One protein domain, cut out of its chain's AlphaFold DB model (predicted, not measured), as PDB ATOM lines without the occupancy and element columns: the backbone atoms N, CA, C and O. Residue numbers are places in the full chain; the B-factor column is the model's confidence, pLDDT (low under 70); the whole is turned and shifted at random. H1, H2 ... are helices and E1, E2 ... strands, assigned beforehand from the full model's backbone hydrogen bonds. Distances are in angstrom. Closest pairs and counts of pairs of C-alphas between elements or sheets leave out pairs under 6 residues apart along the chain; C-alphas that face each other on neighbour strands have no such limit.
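AT A GLANCE: This is residues 15 to 148 of the 149 residues of the protein "DUF4826 family protein" of Shewanella sp. SNU WT4 (UniProt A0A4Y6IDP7). A strongly twisted sheet of five strands curls round one long helix, H1, whose first residues, 15 to 21, stick out free. A helical hairpin, H2 and H3, runs on beyond the sheet, which H2 grazes with its residues 95 to 106; the short H4 ends the printed part. The printed part has 134 residues, with four named helices and five named strands in the order H1 E1 E2 E3 E4 E5 H2 H3 H4; its class is mixed, helices and strands. The sheet is branched, with antiparallel neighbour pairs. The whole is compact, with a radius of gyration of the C-alphas of 15.5 A and spans of 47 by 40 by 25 A.

HOW THE PARTS SIT: H1, residues 15 to 40, is on the sheet of E1, residues 44 to 48, E2, 54 to 56, E3, 60 to 69, E4, 74 to 80, and E5, 85 to 88. The closest C-alphas of H1 and E4 are those of Gln 30 and Ser 79, 5.7 A apart. E2 E3 E4 E5 form a meander, each strand the antiparallel neighbour of the one before. E3 bends by 57 degrees at residue 66; E1 and E2 lie on one side of it, beside residues 64 to 69 and 60 to 62, and E4 on the other side. Within hydrogen-bond range are N 46 and O 66 of E1 and E3, 2.8 A; N 54 and O 62 of hairpin E2 and E3, 2.9 A; N 63 and O 77 of hairpin E3 and E4, 2.8 A; and N 76 and O 87 of hairpin E4 and E5, 2.8 A. H2, residues 95 to 115, and H3, residues 122 to 143, touch as a helical hairpin, at a shallow tilt of 29 degrees, opposite ways; their closest C-alphas, of Ser 103 and Ala 135, are 4.0 A apart. H3 is not on the sheet. H4, residues 145 to 148, is close to but not clearly touching H3, C-alphas 141 and 147 being closest at 7.0 A. H1 is apart from H2, H3 and H4. In H1, H2 and H3 every O i to N i+4 pair is within hydrogen-bond range; H4 is too short for one.

IN THESE COORDINATES: H1 begins at C-alpha 15, (-40.514, -46.636, -13.286), and measures 37.6 A. E3 measures 25.5 A and E4 19.9 A. H2, 30.3 A long, begins at C-alpha 95, (-43.731, -48.780, 14.957); H3 measures 32.0 A. H4 ends at C-alpha 148, (-50.441, -50.295, 8.199).

THE WHOLE: The two C-alphas farthest apart, of Gln 15 and Ser 116, are 49.7 A apart. The printed part has no cut and no long link. Its mean pLDDT is 96.5, and no printed residue is under 70.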
ATOM      1  N   GLN A  15     -40.060 -47.618 -14.274       91.38
ATOM      2  CA  GLN A  15     -40.514 -46.636 -13.286       91.38
ATOM      3  C   GLN A  15     -40.571 -47.236 -11.876       91.38
ATOM      4  O   GLN A  15     -40.194 -46.571 -10.911       91.38
ATOM      5  N   GLN A  16     -40.997 -48.496 -11.750       91.06
ATOM      6  CA  GLN A  16     -40.998 -49.221 -10.475       91.06
ATOM      7  C   GLN A  16     -39.574 -49.409  -9.940       91.06
ATOM      8  O   GLN A  16     -39.317 -49.141  -8.767       91.06
ATOM      9  N   GLN A  17     -38.632 -49.802 -10.803       93.44
ATOM     10  CA  GLN A  17     -37.220 -49.924 -10.435       93.44
ATOM     11  C   GLN A  17     -36.627 -48.584  -9.994       93.44
ATOM     12  O   GLN A  17     -35.945 -48.521  -8.972       93.44
ATOM     13  N   ALA A  18     -36.909 -47.503 -10.725       93.75
ATOM     14  CA  ALA A  18     -36.445 -46.167 -10.362       93.75
ATOM     15  C   ALA A  18     -37.017 -45.705  -9.010       93.75
ATOM     16  O   ALA A  18     -36.298 -45.112  -8.205       93.75
ATOM     17  N   LEU A  19     -38.291 -46.002  -8.734       93.38
ATOM     18  CA  LEU A  19     -38.925 -45.692  -7.454       93.38
ATOM     19  C   LEU A  19     -38.291 -46.476  -6.298       93.38
ATOM     20  O   LEU A  19     -38.010 -45.888  -5.253       93.38
ATOM     21  N   GLU A  20     -38.016 -47.770  -6.479       93.69
ATOM     22  CA  GLU A  20     -37.349 -48.575  -5.449       93.69
ATOM     23  C   GLU A  20     -35.932 -48.059  -5.174       93.69
ATOM     24  O   GLU A  20     -35.547 -47.882  -4.020       93.69
ATOM     25  N   GLN A  21     -35.177 -47.698  -6.215       95.19
ATOM     26  CA  GLN A  21     -33.853 -47.088  -6.053       95.19
ATOM     27  C   GLN A  21     -33.916 -45.771  -5.269       95.19
ATOM     28  O   GLN A  21     -33.109 -45.551  -4.363       95.19
ATOM     29  N   GLN A  22     -34.884 -44.900  -5.573       95.75
ATOM     30  CA  GLN A  22     -35.096 -43.657  -4.823       95.75
ATOM     31  C   GLN A  22     -35.450 -43.936  -3.361       95.75
ATOM     32  O   GLN A  22     -34.909 -43.298  -2.455       95.75
ATOM     33  N   ARG A  23     -36.316 -44.925  -3.122       95.75
ATOM     34  CA  ARG A  23     -36.691 -45.365  -1.781       95.75
ATOM     35  C   ARG A  23     -35.475 -45.860  -1.002       95.75
ATOM     36  O   ARG A  23     -35.285 -45.449   0.140       95.75
ATOM     37  N   GLU A  24     -34.621 -46.682  -1.601       96.19
ATOM     38  CA  GLU A  24     -33.399 -47.161  -0.956       96.19
ATOM     39  C   GLU A  24     -32.420 -46.032  -0.614       96.19
ATOM     40  O   GLU A  24     -31.837 -46.025   0.474       96.19
ATOM     41  N   ILE A  25     -32.225 -45.078  -1.534       97.75
ATOM     42  CA  ILE A  25     -31.382 -43.897  -1.299       97.75
ATOM     43  C   ILE A  25     -31.914 -43.130  -0.091       97.75
ATOM     44  O   ILE A  25     -31.171 -42.891   0.862       97.75
ATOM     45  N   TRP A  26     -33.212 -42.836  -0.088       98.12
ATOM     46  CA  TRP A  26     -33.858 -42.119   1.001       98.12
ATOM     47  C   TRP A  26     -33.731 -42.863   2.342       98.12
ATOM     48  O   TRP A  26     -33.398 -42.249   3.356       98.12
ATOM     49  N   VAL A  27     -33.912 -44.191   2.368       97.62
ATOM     50  CA  VAL A  27     -33.738 -45.004   3.589       97.62
ATOM     51  C   VAL A  27     -32.305 -44.890   4.116       97.62
ATOM     52  O   VAL A  27     -32.112 -44.696   5.318       97.62
ATOM     53  N   ARG A  28     -31.292 -44.954   3.240       97.62
ATOM     54  CA  ARG A  28     -29.880 -44.792   3.633       97.62
ATOM     55  C   ARG A  28     -29.602 -43.405   4.216       97.62
ATOM     56  O   ARG A  28     -28.925 -43.305   5.240       97.62
ATOM     57  N   GLU A  29     -30.141 -42.349   3.618       98.31
ATOM     58  CA  GLU A  29     -30.008 -40.977   4.128       98.31
ATOM     59  C   GLU A  29     -30.651 -40.817   5.510       98.31
ATOM     60  O   GLU A  29     -30.041 -40.274   6.437       98.31
ATOM     61  N   GLN A  30     -31.865 -41.347   5.685       98.50
ATOM     62  CA  GLN A  30     -32.563 -41.286   6.966       98.50
ATOM     63  C   GLN A  30     -31.853 -42.106   8.046       98.50
ATOM     64  O   GLN A  30     -31.770 -41.663   9.194       98.50
ATOM     65  N   PHE A  31     -31.250 -43.237   7.680       97.94
ATOM     66  CA  PHE A  31     -30.425 -44.016   8.595       97.94
ATOM     67  C   PHE A  31     -29.211 -43.216   9.091       97.94
ATOM     68  O   PHE A  31     -28.917 -43.184  10.288       97.94
ATOM     69  N   GLN A  32     -28.514 -42.511   8.195       97.69
ATOM     70  CA  GLN A  32     -27.390 -41.648   8.574       97.69
ATOM     71  C   GLN A  32     -27.832 -40.502   9.494       97.69
ATOM     72  O   GLN A  32     -27.146 -40.201  10.474       97.69
ATOM     73  N   LYS A  33     -28.995 -39.895   9.218       98.06
ATOM     74  CA  LYS A  33     -29.590 -38.844  10.058       98.06
ATOM     75  C   LYS A  33     -29.898 -39.357  11.470       98.06
ATOM     76  O   LYS A  33     -29.559 -38.685  12.444       98.06
ATOM     77  N   ALA A  34     -30.484 -40.550  11.586       98.00
ATOM     78  CA  ALA A  34     -30.778 -41.200  12.863       98.00
ATOM     79  C   ALA A  34     -29.500 -41.489  13.672       98.00
ATOM     80  O   ALA A  34     -29.410 -41.122  14.843       98.00
ATOM     81  N   ASN A  35     -28.474 -42.066  13.039       96.81
ATOM     82  CA  ASN A  35     -27.200 -42.363  13.703       96.81
ATOM     83  C   ASN A  35     -26.487 -41.109  14.212       96.81
ATOM     84  O   ASN A  35     -25.978 -41.104  15.333       96.81
ATOM     85  N   ARG A  36     -26.459 -40.042  13.403       97.19
ATOM     86  CA  ARG A  36     -25.853 -38.767  13.802       97.19
ATOM     87  C   ARG A  36     -26.544 -38.192  15.031       97.19
ATOM     88  O   ARG A  36     -25.872 -37.821  15.986       97.19
ATOM     89  N   PHE A  37     -27.874 -38.188  15.031       97.81
ATOM     90  CA  PHE A  37     -28.655 -37.699  16.160       97.81
ATOM     91  C   PHE A  37     -28.399 -38.500  17.441       97.81
ATOM     92  O   PHE A  37     -28.227 -37.914  18.506       97.81
ATOM     93  N   LEU A  38     -28.317 -39.833  17.359       96.56
ATOM     94  CA  LEU A  38     -27.956 -40.651  18.520       96.56
ATOM     95  C   LEU A  38     -26.565 -40.292  19.051       96.56
ATOM     96  O   LEU A  38     -26.407 -40.099  20.257       96.56
ATOM     97  N   ALA A  39     -25.582 -40.129  18.162       95.31
ATOM     98  CA  ALA A  39     -24.230 -39.745  18.551       95.31
ATOM     99  C   ALA A  39     -24.195 -38.372  19.250       95.31
ATOM    100  O   ALA A  39     -23.541 -38.234  20.282       95.31
ATOM    101  N   GLU A  40     -24.959 -37.386  18.763       96.44
ATOM    102  CA  GLU A  40     -25.132 -36.072  19.411       96.44
ATOM    103  C   GLU A  40     -25.757 -36.173  20.815       96.44
ATOM    104  O   GLU A  40     -25.528 -35.314  21.666       96.44
ATOM    105  N   LYS A  41     -26.524 -37.237  21.086       95.00
ATOM    106  CA  LYS A  41     -27.084 -37.559  22.410       95.00
ATOM    107  C   LYS A  41     -26.158 -38.416  23.279       95.00
ATOM    108  O   LYS A  41     -26.562 -38.816  24.370       95.00
ATOM    109  N   GLY A  42     -24.939 -38.711  22.825       95.25
ATOM    110  CA  GLY A  42     -24.003 -39.596  23.528       95.25
ATOM    111  C   GLY A  42     -24.388 -41.079  23.467       95.25
ATOM    112  O   GLY A  42     -23.871 -41.886  24.239       95.25
ATOM    113  N   ILE A  43     -25.295 -41.447  22.559       95.31
ATOM    114  CA  ILE A  43     -25.742 -42.819  22.330       95.31
ATOM    115  C   ILE A  43     -24.986 -43.361  21.119       95.31
ATOM    116  O   ILE A  43     -25.099 -42.822  20.022       95.31
ATOM    117  N   ILE A  44     -24.224 -44.442  21.296       93.12
ATOM    118  CA  ILE A  44     -23.505 -45.066  20.179       93.12
ATOM    119  C   ILE A  44     -24.411 -46.136  19.557       93.12
ATOM    120  O   ILE A  44     -24.719 -47.127  20.238       93.12
ATOM    121  N   PRO A  45     -24.827 -45.966  18.286       90.75
ATOM    122  CA  PRO A  45     -25.644 -46.950  17.589       90.75
ATOM    123  C   PRO A  45     -24.950 -48.311  17.524       90.75
ATOM    124  O   PRO A  45     -23.737 -48.398  17.342       90.75
ATOM    125  N   GLY A  46     -25.727 -49.375  17.690       91.25
ATOM    126  CA  GLY A  46     -25.302 -50.753  17.487       91.25
ATOM    127  C   GLY A  46     -26.048 -51.366  16.306       91.25
ATOM    128  O   GLY A  46     -25.832 -50.987  15.155       91.25
ATOM    129  N   LYS A  47     -26.925 -52.330  16.590       94.62
ATOM    130  CA  LYS A  47     -27.660 -53.101  15.582       94.62
ATOM    131  C   LYS A  47     -29.030 -52.484  15.294       94.62
ATOM    132  O   LYS A  47     -29.765 -52.148  16.216       94.62
ATOM    133  N   VAL A  48     -29.410 -52.421  14.020       96.44
ATOM    134  CA  VAL A  48     -30.794 -52.142  13.606       96.44
ATOM    135  C   VAL A  48     -31.579 -53.450  13.545       96.44
ATOM    136  O   VAL A  48     -31.140 -54.416  12.918       96.44
ATOM    137  N   LEU A  49     -32.751 -53.476  14.169       97.25
ATOM    138  CA  LEU A  49     -33.733 -54.551  14.048       97.25
ATOM    139  C   LEU A  49     -34.666 -54.203  12.880       97.25
ATOM    140  O   LEU A  49     -35.688 -53.535  13.047       97.25
ATOM    141  N   VAL A  50     -34.229 -54.556  11.668       95.06
ATOM    142  CA  VAL A  50     -34.862 -54.143  10.401       95.06
ATOM    143  C   VAL A  50     -36.287 -54.682  10.271       95.06
ATOM    144  O   VAL A  50     -37.171 -53.958   9.830       95.06
ATOM    145  N   ASP A  51     -36.511 -55.914  10.716       95.88
ATOM    146  CA  ASP A  51     -37.809 -56.599  10.757       95.88
ATOM    147  C   ASP A  51     -38.844 -55.898  11.649       95.88
ATOM    148  O   ASP A  51     -40.047 -56.021  11.439       95.88
ATOM    149  N   GLN A  52     -38.373 -55.139  12.636       97.06
ATOM    150  CA  GLN A  52     -39.197 -54.380  13.577       97.06
ATOM    151  C   GLN A  52     -39.195 -52.876  13.282       97.06
ATOM    152  O   GLN A  52     -39.772 -52.099  14.043       97.06
ATOM    153  N   SER A  53     -38.535 -52.459  12.202       97.69
ATOM    154  CA  SER A  53     -38.491 -51.077  11.727       97.69
ATOM    155  C   SER A  53     -39.532 -50.868  10.620       97.69
ATOM    156  O   SER A  53     -39.956 -51.815   9.960       97.69
ATOM    157  N   ARG A  54     -39.972 -49.624  10.403       97.06
ATOM    158  CA  ARG A  54     -40.954 -49.289   9.353       97.06
ATOM    159  C   ARG A  54     -40.549 -48.012   8.633       97.06
ATOM    160  O   ARG A  54     -40.157 -47.033   9.264       97.06
ATOM    161  N   TYR A  55     -40.697 -48.017   7.311       96.25
ATOM    162  CA  TYR A  55     -40.380 -46.882   6.447       96.25
ATOM    163  C   TYR A  55     -41.621 -46.496   5.645       96.25
ATOM    164  O   TYR A  55     -42.051 -47.242   4.769       96.25
ATOM    165  N   LEU A  56     -42.183 -45.330   5.948       94.75
ATOM    166  CA  LEU A  56     -43.254 -44.689   5.187       94.75
ATOM    167  C   LEU A  56     -42.614 -43.592   4.328       94.75
ATOM    168  O   LEU A  56     -42.764 -42.393   4.581       94.75
ATOM    169  N   ALA A  57     -41.788 -44.026   3.375       93.94
ATOM    170  CA  ALA A  57     -41.065 -43.131   2.484       93.94
ATOM    171  C   ALA A  57     -42.047 -42.320   1.612       93.94
ATOM    172  O   ALA A  57     -43.081 -42.857   1.214       93.94
ATOM    173  N   PRO A  58     -41.735 -41.051   1.295       94.31
ATOM    174  CA  PRO A  58     -40.526 -40.305   1.666       94.31
ATOM    175  C   PRO A  58     -40.660 -39.515   2.984       94.31
ATOM    176  O   PRO A  58     -39.879 -38.598   3.241       94.31
ATOM    177  N   TYR A  59     -41.655 -39.822   3.820       95.44
ATOM    178  CA  TYR A  59     -42.037 -38.960   4.939       95.44
ATOM    179  C   TYR A  59     -41.340 -39.318   6.249       95.44
ATOM    180  O   TYR A  59     -40.725 -38.453   6.873       95.44
ATOM    181  N   VAL A  60     -41.426 -40.581   6.679       97.69
ATOM    182  CA  VAL A  60     -40.964 -41.005   8.010       97.69
ATOM    183  C   VAL A  60     -40.357 -42.401   8.006       97.69
ATOM    184  O   VAL A  60     -40.872 -43.333   7.393       97.69
ATOM    185  N   ALA A  61     -39.240 -42.542   8.710       98.25
ATOM    186  CA  ALA A  61     -38.595 -43.801   9.033       98.25
ATOM    187  C   ALA A  61     -38.562 -43.965  10.554       98.25
ATOM    188  O   ALA A  61     -38.139 -43.057  11.274       98.25
ATOM    189  N   VAL A  62     -39.006 -45.127  11.022       98.31
ATOM    190  CA  VAL A  62     -38.956 -45.544  12.422       98.31
ATOM    191  C   VAL A  62     -38.014 -46.727  12.525       98.31
ATOM    192  O   VAL A  62     -38.249 -47.776  11.924       98.31
ATOM    193  N   TRP A  63     -36.969 -46.556  13.319       98.38
ATOM    194  CA  TRP A  63     -35.920 -47.538  13.527       98.38
ATOM    195  C   TRP A  63     -36.044 -48.126  14.921       98.38
ATOM    196  O   TRP A  63     -36.101 -47.381  15.900       98.38
ATOM    197  N   LYS A  64     -36.003 -49.452  15.023       98.12
ATOM    198  CA  LYS A  64     -35.739 -50.126  16.294       98.12
ATOM    199  C   LYS A  64     -34.257 -50.465  16.358       98.12
ATOM    200  O   LYS A  64     -33.762 -51.223  15.526       98.12
ATOM    201  N   MET A  65     -33.534 -49.872  17.301       96.38
ATOM    202  CA  MET A  65     -32.071 -49.920  17.323       96.38
ATOM    203  C   MET A  65     -31.543 -50.305  18.697       96.38
ATOM    204  O   MET A  65     -31.906 -49.708  19.706       96.38
ATOM    205  N   GLU A  66     -30.655 -51.289  18.729       96.25
ATOM    206  CA  GLU A  66     -29.832 -51.609  19.888       96.25
ATOM    207  C   GLU A  66     -28.620 -50.679  19.944       96.25
ATOM    208  O   GLU A  66     -28.070 -50.292  18.911       96.25
ATOM    209  N   THR A  67     -28.162 -50.348  21.147       93.19
ATOM    210  CA  THR A  67     -26.998 -49.479  21.362       93.19
ATOM    211  C   THR A  67     -25.781 -50.265  21.807       93.19
ATOM    212  O   THR A  67     -25.877 -51.201  22.603       93.19
ATOM    213  N   ALA A  68     -24.609 -49.850  21.330       90.62
ATOM    214  CA  ALA A  68     -23.338 -50.411  21.772       90.62
ATOM    215  C   ALA A  68     -22.868 -49.791  23.103       90.62
ATOM    216  O   ALA A  68     -22.284 -50.482  23.935       90.62
ATOM    217  N   LYS A  69     -23.125 -48.490  23.309       86.94
ATOM    218  CA  LYS A  69     -22.790 -47.708  24.518       86.94
ATOM    219  C   LYS A  69     -23.861 -46.625  24.756       86.94
ATOM    220  O   LYS A  69     -24.496 -46.219  23.780       86.94
ATOM    221  N   PRO A  70     -24.062 -46.124  25.995       79.56
ATOM    222  CA  PRO A  70     -23.312 -46.405  27.235       79.56
ATOM    223  C   PRO A  70     -23.634 -47.756  27.894       79.56
ATOM    224  O   PRO A  70     -22.818 -48.279  28.641       79.56
ATOM    225  N   ALA A  71     -24.781 -48.349  27.575       85.88
ATOM    226  CA  ALA A  71     -25.153 -49.711  27.947       85.88
ATOM    227  C   ALA A  71     -25.928 -50.348  26.787       85.88
ATOM    228  O   ALA A  71     -26.401 -49.636  25.894       85.88
ATOM    229  N   LYS A  72     -26.085 -51.676  26.806       90.06
ATOM    230  CA  LYS A  72     -27.003 -52.358  25.890       90.06
ATOM    231  C   LYS A  72     -28.433 -51.960  26.243       90.06
ATOM    232  O   LYS A  72     -28.981 -52.414  27.243       90.06
ATOM    233  N   LYS A  73     -29.004 -51.086  25.425       95.38
ATOM    234  CA  LYS A  73     -30.396 -50.653  25.470       95.38
ATOM    235  C   LYS A  73     -30.971 -50.733  24.064       95.38
ATOM    236  O   LYS A  73     -30.230 -50.802  23.084       95.38
ATOM    237  N   THR A  74     -32.290 -50.706  23.979       96.81
ATOM    238  CA  THR A  74     -33.002 -50.628  22.707       96.81
ATOM    239  C   THR A  74     -33.812 -49.347  22.687       96.81
ATOM    240  O   THR A  74     -34.444 -48.985  23.682       96.81
ATOM    241  N   TYR A  75     -33.791 -48.673  21.548       97.75
ATOM    242  CA  TYR A  75     -34.479 -47.418  21.323       97.75
ATOM    243  C   TYR A  75     -35.337 -47.496  20.072       97.75
ATOM    244  O   TYR A  75     -35.028 -48.216  19.120       97.75
ATOM    245  N   TRP A  76     -36.385 -46.690  20.082       98.50
ATOM    246  CA  TRP A  76     -37.051 -46.238  18.882       98.50
ATOM    247  C   TRP A  76     -36.447 -44.907  18.458       98.50
ATOM    248  O   TRP A  76     -36.380 -43.973  19.259       98.50
ATOM    249  N   VAL A  77     -36.029 -44.810  17.203       98.44
ATOM    250  CA  VAL A  77     -35.498 -43.580  16.608       98.44
ATOM    251  C   VAL A  77     -36.387 -43.202  15.439       98.44
ATOM    252  O   VAL A  77     -36.736 -44.065  14.636       98.44
ATOM    253  N   ILE A  78     -36.752 -41.930  15.330       98.69
ATOM    254  CA  ILE A  78     -37.563 -41.416  14.224       98.69
ATOM    255  C   ILE A  78     -36.748 -40.427  13.396       98.69
ATOM    256  O   ILE A  78     -36.059 -39.576  13.949       98.69
ATOM    257  N   SER A  79     -36.817 -40.533  12.072       98.56
ATOM    258  CA  SER A  79     -36.169 -39.623  11.117       98.56
ATOM    259  C   SER A  79     -37.025 -39.466   9.854       98.56
ATOM    260  O   SER A  79     -37.963 -40.229   9.646       98.56
ATOM    261  N   GLY A  80     -36.714 -38.492   8.999       97.50
ATOM    262  CA  GLY A  80     -37.505 -38.162   7.806       97.50
ATOM    263  C   GLY A  80     -37.658 -36.654   7.613       97.50
ATOM    264  O   GLY A  80     -36.820 -35.876   8.093       97.50
ATOM    265  N   ASP A  81     -38.754 -36.240   6.973       96.31
ATOM    266  CA  ASP A  81     -39.204 -34.840   6.901       96.31
ATOM    267  C   ASP A  81     -39.893 -34.426   8.214       96.31
ATOM    268  O   ASP A  81     -41.078 -34.109   8.288       96.31
ATOM    269  N   LEU A  82     -39.140 -34.514   9.305       97.06
ATOM    270  CA  LEU A  82     -39.558 -34.192  10.663       97.06
ATOM    271  C   LEU A  82     -38.322 -34.007  11.560       97.06
ATOM    272  O   LEU A  82     -37.199 -34.342  11.146       97.06
ATOM    273  N   PRO A  83     -38.489 -33.457  12.778       96.81
ATOM    274  CA  PRO A  83     -37.440 -33.496  13.787       96.81
ATOM    275  C   PRO A  83     -37.006 -34.938  14.061       96.81
ATOM    276  O   PRO A  83     -37.846 -35.799  14.300       96.81
ATOM    277  N   THR A  84     -35.699 -35.200  14.050       98.38
ATOM    278  CA  THR A  84     -35.191 -36.487  14.535       98.38
ATOM    279  C   THR A  84     -35.373 -36.548  16.045       98.38
ATOM    280  O   THR A  84     -35.086 -35.570  16.740       98.38
ATOM    281  N   ASP A  85     -35.853 -37.679  16.549       98.38
ATOM    282  CA  ASP A  85     -36.065 -37.877  17.980       98.38
ATOM    283  C   ASP A  85     -35.847 -39.342  18.379       98.38
ATOM    284  O   ASP A  85     -35.732 -40.227  17.525       98.38
ATOM    285  N   VAL A  86     -35.744 -39.595  19.682       98.00
ATOM    286  CA  VAL A  86     -35.462 -40.922  20.234       98.00
ATOM    287  C   VAL A  86     -36.210 -41.154  21.540       98.00
ATOM    288  O   VAL A  86     -36.278 -40.272  22.394       98.00
ATOM    289  N   VAL A  87     -36.721 -42.370  21.725       97.88
ATOM    290  CA  VAL A  87     -37.273 -42.846  23.002       97.88
ATOM    291  C   VAL A  87     -36.808 -44.270  23.283       97.88
ATOM    292  O   VAL A  87     -36.486 -45.021  22.362       97.88
ATOM    293  N   GLU A  88     -36.734 -44.660  24.556       96.94
ATOM    294  CA  GLU A  88     -36.436 -46.052  24.913       96.94
ATOM    295  C   GLU A  88     -37.539 -46.992  24.405       96.94
ATOM    296  O   GLU A  88     -38.705 -46.608  24.300       96.94
ATOM    297  N   VAL A  89     -37.180 -48.243  24.103       97.25
ATOM    298  CA  VAL A  89     -38.095 -49.222  23.493       97.25
ATOM    299  C   VAL A  89     -39.382 -49.438  24.296       97.25
ATOM    300  O   VAL A  89     -40.422 -49.707  23.709       97.25
ATOM    301  N   GLY A  90     -39.337 -49.262  25.621       97.44
ATOM    302  CA  GLY A  90     -40.502 -49.401  26.500       97.44
ATOM    303  C   GLY A  90     -41.608 -48.363  26.271       97.44
ATOM    304  O   GLY A  90     -42.698 -48.524  26.807       97.44
ATOM    305  N   ALA A  91     -41.362 -47.319  25.474       97.56
ATOM    306  CA  ALA A  91     -42.358 -46.301  25.147       97.56
ATOM    307  C   ALA A  91     -43.512 -46.813  24.262       97.56
ATOM    308  O   ALA A  91     -44.584 -46.205  24.257       97.56
ATOM    309  N   ALA A  92     -43.289 -47.886  23.491       97.88
ATOM    310  CA  ALA A  92     -44.254 -48.436  22.539       97.88
ATOM    311  C   ALA A  92     -43.880 -49.862  22.106       97.88
ATOM    312  O   ALA A  92     -42.697 -50.183  21.974       97.88
ATOM    313  N   ALA A  93     -44.875 -50.706  21.814       96.94
ATOM    314  CA  ALA A  93     -44.630 -52.097  21.430       96.94
ATOM    315  C   ALA A  93     -44.201 -52.257  19.962       96.94
ATOM    316  O   ALA A  93     -43.456 -53.180  19.625       96.94
ATOM    317  N   ASN A  94     -44.659 -51.364  19.082       97.56
ATOM    318  CA  ASN A  94     -44.491 -51.476  17.632       97.56
ATOM    319  C   ASN A  94     -44.319 -50.092  16.958       97.56
ATOM    320  O   ASN A  94     -44.532 -49.058  17.603       97.56
ATOM    321  N   PRO A  95     -43.952 -50.044  15.659       97.56
ATOM    322  CA  PRO A  95     -43.731 -48.780  14.957       97.56
ATOM    323  C   PRO A  95     -44.959 -47.858  14.905       97.56
ATOM    324  O   PRO A  95     -44.807 -46.641  14.977       97.56
ATOM    325  N   ARG A  96     -46.177 -48.407  14.812       97.69
ATOM    326  CA  ARG A  96     -47.416 -47.612  14.779       97.69
ATOM    327  C   ARG A  96     -47.635 -46.888  16.102       97.69
ATOM    328  O   ARG A  96     -47.849 -45.677  16.140       97.69
ATOM    329  N   GLU A  97     -47.496 -47.619  17.201       98.19
ATOM    330  CA  GLU A  97     -47.621 -47.074  18.547       98.19
ATOM    331  C   GLU A  97     -46.543 -46.041  18.864       98.19
ATOM    332  O   GLU A  97     -46.837 -45.048  19.537       98.19
ATOM    333  N   VAL A  98     -45.313 -46.219  18.370       98.31
ATOM    334  CA  VAL A  98     -44.272 -45.225  18.641       98.31
ATOM    335  C   VAL A  98     -44.478 -43.934  17.852       98.31
ATOM    336  O   VAL A  98     -44.179 -42.864  18.378       98.31
ATOM    337  N   LEU A  99     -45.076 -43.972  16.654       98.06
ATOM    338  CA  LEU A  99     -45.492 -42.736  15.974       98.06
ATOM    339  C   LEU A  99     -46.526 -41.960  16.792       98.06
ATOM    340  O   LEU A  99     -46.412 -40.739  16.929       98.06
ATOM    341  N   ARG A 100     -47.497 -42.661  17.392       97.88
ATOM    342  CA  ARG A 100     -48.452 -42.048  18.325       97.88
ATOM    343  C   ARG A 100     -47.728 -41.433  19.526       97.88
ATOM    344  O   ARG A 100     -48.047 -40.312  19.917       97.88
ATOM    345  N   HIS A 101     -46.738 -42.129  20.084       98.38
ATOM    346  CA  HIS A 101     -45.932 -41.624  21.198       98.38
ATOM    347  C   HIS A 101     -45.174 -40.334  20.831       98.38
ATOM    348  O   HIS A 101     -45.271 -39.340  21.552       98.38
ATOM    349  N   PHE A 102     -44.473 -40.308  19.692       98.56
ATOM    350  CA  PHE A 102     -43.772 -39.108  19.219       98.56
ATOM    351  C   PHE A 102     -44.726 -37.945  18.943       98.56
ATOM    352  O   PHE A 102     -44.442 -36.821  19.352       98.56
ATOM    353  N   SER A 103     -45.877 -38.215  18.318       98.38
ATOM    354  CA  SER A 103     -46.919 -37.210  18.083       98.38
ATOM    355  C   SER A 103     -47.334 -36.513  19.386       98.38
ATOM    356  O   SER A 103     -47.257 -35.287  19.487       98.38
ATOM    357  N   LEU A 104     -47.681 -37.286  20.419       98.25
ATOM    358  CA  LEU A 104     -48.091 -36.740  21.715       98.25
ATOM    359  C   LEU A 104     -46.955 -35.966  22.402       98.25
ATOM    360  O   LEU A 104     -47.166 -34.846  22.869       98.25
ATOM    361  N   ASN A 105     -45.737 -36.513  22.416       98.25
ATOM    362  CA  ASN A 105     -44.586 -35.839  23.022       98.25
ATOM    363  C   ASN A 105     -44.274 -34.500  22.349       98.25
ATOM    364  O   ASN A 105     -43.939 -33.529  23.027       98.25
ATOM    365  N   TRP A 106     -44.388 -34.421  21.024       98.75
ATOM    366  CA  TRP A 106     -44.143 -33.186  20.289       98.75
ATOM    367  C   TRP A 106     -45.229 -32.140  20.516       98.75
ATOM    368  O   TRP A 106     -44.885 -30.966  20.658       98.75
ATOM    369  N   GLN A 107     -46.498 -32.541  20.644       98.56
ATOM    370  CA  GLN A 107     -47.565 -31.625  21.063       98.56
ATOM    371  C   GLN A 107     -47.287 -31.052  22.454       98.56
ATOM    372  O   GLN A 107     -47.295 -29.834  22.625       98.56
ATOM    373  N   LEU A 108     -46.957 -31.906  23.429       98.44
ATOM    374  CA  LEU A 108     -46.629 -31.470  24.791       98.44
ATOM    375  C   LEU A 108     -45.402 -30.550  24.816       98.44
ATOM    376  O   LEU A 108     -45.390 -29.533  25.508       98.44
ATOM    377  N   LYS A 109     -44.366 -30.874  24.038       98.38
ATOM    378  CA  LYS A 109     -43.156 -30.055  23.934       98.38
ATOM    379  C   LYS A 109     -43.448 -28.682  23.332       98.38
ATOM    380  O   LYS A 109     -42.945 -27.686  23.846       98.38
ATOM    381  N   ALA A 110     -44.259 -28.619  22.278       98.50
ATOM    382  CA  ALA A 110     -44.678 -27.354  21.689       98.50
ATOM    383  C   ALA A 110     -45.506 -26.514  22.673       98.50
ATOM    384  O   ALA A 110     -45.218 -25.333  22.857       98.50
ATOM    385  N   GLU A 111     -46.462 -27.133  23.369       98.38
ATOM    386  CA  GLU A 111     -47.281 -26.464  24.384       98.38
ATOM    387  C   GLU A 111     -46.419 -25.898  25.523       98.38
ATOM    388  O   GLU A 111     -46.597 -24.751  25.935       98.38
ATOM    389  N   ASN A 112     -45.415 -26.647  25.987       98.38
ATOM    390  CA  ASN A 112     -44.480 -26.177  27.011       98.38
ATOM    391  C   ASN A 112     -43.652 -24.967  26.544       98.38
ATOM    392  O   ASN A 112     -43.428 -24.033  27.321       98.38
ATOM    393  N   LEU A 113     -43.217 -24.937  25.279       98.12
ATOM    394  CA  LEU A 113     -42.526 -23.776  24.701       98.12
ATOM    395  C   LEU A 113     -43.439 -22.542  24.648       98.12
ATOM    396  O   LEU A 113     -42.988 -21.428  24.922       98.12
ATOM    397  N   ILE A 114     -44.721 -22.735  24.331       98.06
ATOM    398  CA  ILE A 114     -45.716 -21.658  24.281       98.06
ATOM    399  C   ILE A 114     -45.979 -21.121  25.690       98.06
ATOM    400  O   ILE A 114     -45.822 -19.923  25.932       98.06
ATOM    401  N   ARG A 115     -46.301 -22.004  26.643       98.12
ATOM    402  CA  ARG A 115     -46.636 -21.629  28.027       98.12
ATOM    403  C   ARG A 115     -45.486 -20.968  28.774       98.12
ATOM    404  O   ARG A 115     -45.718 -20.040  29.539       98.12
ATOM    405  N   SER A 116     -44.254 -21.420  28.547       98.06
ATOM    406  CA  SER A 116     -43.064 -20.811  29.159       98.06
ATOM    407  C   SER A 116     -42.720 -19.432  28.581       98.06
ATOM    408  O   SER A 116     -41.868 -18.733  29.125       98.06
ATOM    409  N   GLY A 117     -43.357 -19.021  27.479       97.50
ATOM    410  CA  GLY A 117     -43.032 -17.784  26.772       97.50
ATOM    411  C   GLY A 117     -41.746 -17.866  25.943       97.50
ATOM    412  O   GLY A 117     -41.310 -16.839  25.419       97.50
ATOM    413  N   ALA A 118     -41.157 -19.060  25.777       96.56
ATOM    414  CA  ALA A 118     -39.972 -19.273  24.944       96.56
ATOM    415  C   ALA A 118     -40.217 -18.856  23.485       96.56
ATOM    416  O   ALA A 118     -39.318 -18.345  22.824       96.56
ATOM    417  N   VAL A 119     -41.460 -18.983  23.008       96.88
ATOM    418  CA  VAL A 119     -41.894 -18.570  21.661       96.88
ATOM    419  C   VAL A 119     -41.832 -17.057  21.394       96.88
ATOM    420  O   VAL A 119     -42.105 -16.630  20.276       96.88
ATOM    421  N   ARG A 120     -41.455 -16.224  22.376       97.12
ATOM    422  CA  ARG A 120     -41.052 -14.832  22.097       97.12
ATOM    423  C   ARG A 120     -39.799 -14.781  21.219       97.12
ATOM    424  O   ARG A 120     -39.651 -13.855  20.425       97.12
ATOM    425  N   ASP A 121     -38.925 -15.781  21.336       97.94
ATOM    426  CA  ASP A 121     -37.850 -16.003  20.379       97.94
ATOM    427  C   ASP A 121     -38.396 -16.636  19.087       97.94
ATOM    428  O   ASP A 121     -39.125 -17.632  19.101       97.94
ATOM    429  N   LYS A 122     -38.004 -16.074  17.938       97.69
ATOM    430  CA  LYS A 122     -38.508 -16.504  16.625       97.69
ATOM    431  C   LYS A 122     -38.064 -17.919  16.257       97.69
ATOM    432  O   LYS A 122     -38.796 -18.609  15.545       97.69
ATOM    433  N   THR A 123     -36.887 -18.355  16.699       97.75
ATOM    434  CA  THR A 123     -36.392 -19.711  16.423       97.75
ATOM    435  C   THR A 123     -37.198 -20.732  17.216       97.75
ATOM    436  O   THR A 123     -37.676 -21.709  16.639       97.75
ATOM    437  N   GLN A 124     -37.453 -20.463  18.499       97.81
ATOM    438  CA  GLN A 124     -38.320 -21.292  19.339       97.81
ATOM    439  C   GLN A 124     -39.763 -21.330  18.821       97.81
ATOM    440  O   GLN A 124     -40.363 -22.402  18.776       97.81
ATOM    441  N   ALA A 125     -40.308 -20.201  18.354       98.25
ATOM    442  CA  ALA A 125     -41.639 -20.158  17.742       98.25
ATOM    443  C   ALA A 125     -41.735 -21.042  16.488       98.25
ATOM    444  O   ALA A 125     -42.660 -21.843  16.352       98.25
ATOM    445  N   LYS A 126     -40.751 -20.943  15.582       98.38
ATOM    446  CA  LYS A 126     -40.681 -21.803  14.389       98.38
ATOM    447  C   LYS A 126     -40.579 -23.277  14.766       98.38
ATOM    448  O   LYS A 126     -41.236 -24.108  14.144       98.38
ATOM    449  N   PHE A 127     -39.787 -23.599  15.785       98.00
ATOM    450  CA  PHE A 127     -39.631 -24.970  16.244       98.00
ATOM    451  C   PHE A 127     -40.914 -25.525  16.879       98.00
ATOM    452  O   PHE A 127     -41.309 -26.642  16.552       98.00
ATOM    453  N   ALA A 128     -41.617 -24.742  17.703       98.44
ATOM    454  CA  ALA A 128     -42.913 -25.130  18.260       98.44
ATOM    455  C   ALA A 128     -43.945 -25.408  17.149       98.44
ATOM    456  O   ALA A 128     -44.601 -26.448  17.164       98.44
ATOM    457  N   ASN A 129     -44.020 -24.542  16.133       98.44
ATOM    458  CA  ASN A 129     -44.910 -24.744  14.985       98.44
ATOM    459  C   ASN A 129     -44.547 -25.993  14.169       98.44
ATOM    460  O   ASN A 129     -45.436 -26.730  13.743       98.44
ATOM    461  N   LEU A 130     -43.249 -26.260  13.979       98.44
ATOM    462  CA  LEU A 130     -42.784 -27.481  13.323       98.44
ATOM    463  C   LEU A 130     -43.220 -28.731  14.101       98.44
ATOM    464  O   LEU A 130     -43.737 -29.668  13.497       98.44
ATOM    465  N   LEU A 131     -43.054 -28.736  15.428       98.69
ATOM    466  CA  LEU A 131     -43.484 -29.839  16.292       98.69
ATOM    467  C   LEU A 131     -44.995 -30.080  16.194       98.69
ATOM    468  O   LEU A 131     -45.405 -31.221  16.011       98.69
ATOM    469  N   ILE A 132     -45.812 -29.021  16.249       98.62
ATOM    470  CA  ILE A 132     -47.277 -29.120  16.116       98.62
ATOM    471  C   ILE A 132     -47.653 -29.728  14.764       98.62
ATOM    472  O   ILE A 132     -48.390 -30.713  14.716       98.62
ATOM    473  N   SER A 133     -47.115 -29.174  13.673       98.44
ATOM    474  CA  SER A 133     -47.416 -29.640  12.318       98.44
ATOM    475  C   SER A 133     -47.041 -31.111  12.134       98.44
ATOM    476  O   SER A 133     -47.855 -31.903  11.662       98.44
ATOM    477  N   ARG A 134     -45.833 -31.510  12.549       98.38
ATOM    478  CA  ARG A 134     -45.380 -32.896  12.390       98.38
ATOM    479  C   ARG A 134     -46.094 -33.856  13.330       98.38
ATOM    480  O   ARG A 134     -46.391 -34.973  12.919       98.38
ATOM    481  N   ALA A 135     -46.458 -33.427  14.534       98.44
ATOM    482  CA  ALA A 135     -47.282 -34.238  15.418       98.44
ATOM    483  C   ALA A 135     -48.659 -34.540  14.815       98.44
ATOM    484  O   ALA A 135     -49.111 -35.683  14.884       98.44
ATOM    485  N   GLN A 136     -49.305 -33.549  14.194       98.25
ATOM    486  CA  GLN A 136     -50.575 -33.747  13.490       98.25
ATOM    487  C   GLN A 136     -50.417 -34.729  12.324       98.25
ATOM    488  O   GLN A 136     -51.202 -35.669  12.217       98.25
ATOM    489  N   SER A 137     -49.370 -34.582  11.505       97.62
ATOM    490  CA  SER A 137     -49.078 -35.529  10.420       97.62
ATOM    491  C   SER A 137     -48.885 -36.959  10.933       97.62
ATOM    492  O   SER A 137     -49.496 -37.879  10.398       97.62
ATOM    493  N   LEU A 138     -48.105 -37.156  12.002       97.94
ATOM    494  CA  LEU A 138     -47.905 -38.482  12.595       97.94
ATOM    495  C   LEU A 138     -49.196 -39.073  13.168       97.94
ATOM    496  O   LEU A 138     -49.414 -40.277  13.054       97.94
ATOM    497  N   TYR A 139     -50.060 -38.243  13.757       97.00
ATOM    498  CA  TYR A 139     -51.359 -38.681  14.263       97.00
ATOM    499  C   TYR A 139     -52.276 -39.186  13.143       97.00
ATOM    500  O   TYR A 139     -52.957 -40.195  13.320       97.00
ATOM    501  N   LEU A 140     -52.281 -38.509  11.991       96.75
ATOM    502  CA  LEU A 140     -53.029 -38.956  10.816       96.75
ATOM    503  C   LEU A 140     -52.435 -40.254  10.256       96.75
ATOM    504  O   LEU A 140     -53.166 -41.220  10.076       96.75
ATOM    505  N   MET A 141     -51.112 -40.314  10.081       96.00
ATOM    506  CA  MET A 141     -50.428 -41.499   9.544       96.00
ATOM    507  C   MET A 141     -50.627 -42.745  10.405       96.00
ATOM    508  O   MET A 141     -50.787 -43.837   9.873       96.00
ATOM    509  N   GLN A 142     -50.614 -42.622  11.735       95.44
ATOM    510  CA  GLN A 142     -50.846 -43.779  12.602       95.44
ATOM    511  C   GLN A 142     -52.313 -44.245  12.588       95.44
ATOM    512  O   GLN A 142     -52.572 -45.398  12.904       95.44
ATOM    513  N   ASN A 143     -53.268 -43.393  12.207       94.88
ATOM    514  CA  ASN A 143     -54.682 -43.767  12.078       94.88
ATOM    515  C   ASN A 143     -55.053 -44.290  10.680       94.88
ATOM    516  O   ASN A 143     -56.163 -44.782  10.500       94.88
ATOM    517  N   ASP A 144     -54.165 -44.169   9.694       96.19
ATOM    518  CA  ASP A 144     -54.432 -44.594   8.322       96.19
ATOM    519  C   ASP A 144     -54.150 -46.092   8.153       96.19
ATOM    520  O   ASP A 144     -53.004 -46.502   7.973       96.19
ATOM    521  N   GLU A 145     -55.196 -46.918   8.201       94.69
ATOM    522  CA  GLU A 145     -55.070 -48.374   8.063       94.69
ATOM    523  C   GLU A 145     -54.382 -48.799   6.758       94.69
ATOM    524  O   GLU A 145     -53.686 -49.809   6.753       94.69
ATOM    525  N   ALA A 146     -54.484 -48.027   5.670       94.62
ATOM    526  CA  ALA A 146     -53.830 -48.382   4.411       94.62
ATOM    527  C   ALA A 146     -52.296 -48.304   4.507       94.62
ATOM    528  O   ALA A 146     -51.593 -49.047   3.826       94.62
ATOM    529  N   LEU A 147     -51.760 -47.448   5.385       91.81
ATOM    530  CA  LEU A 147     -50.321 -47.377   5.659       91.81
ATOM    531  C   LEU A 147     -49.823 -48.539   6.538       91.81
ATOM    532  O   LEU A 147     -48.608 -48.775   6.606       91.81
ATOM    533  N   TRP A 148     -50.736 -49.250   7.208       90.81
ATOM    534  CA  TRP A 148     -50.441 -50.295   8.199       90.81
ATOM    535  C   TRP A 148     -50.973 -51.687   7.849       90.81
ATOM    536  O   TRP A 148     -50.730 -52.612   8.625       90.81
TER     537      TRP A 148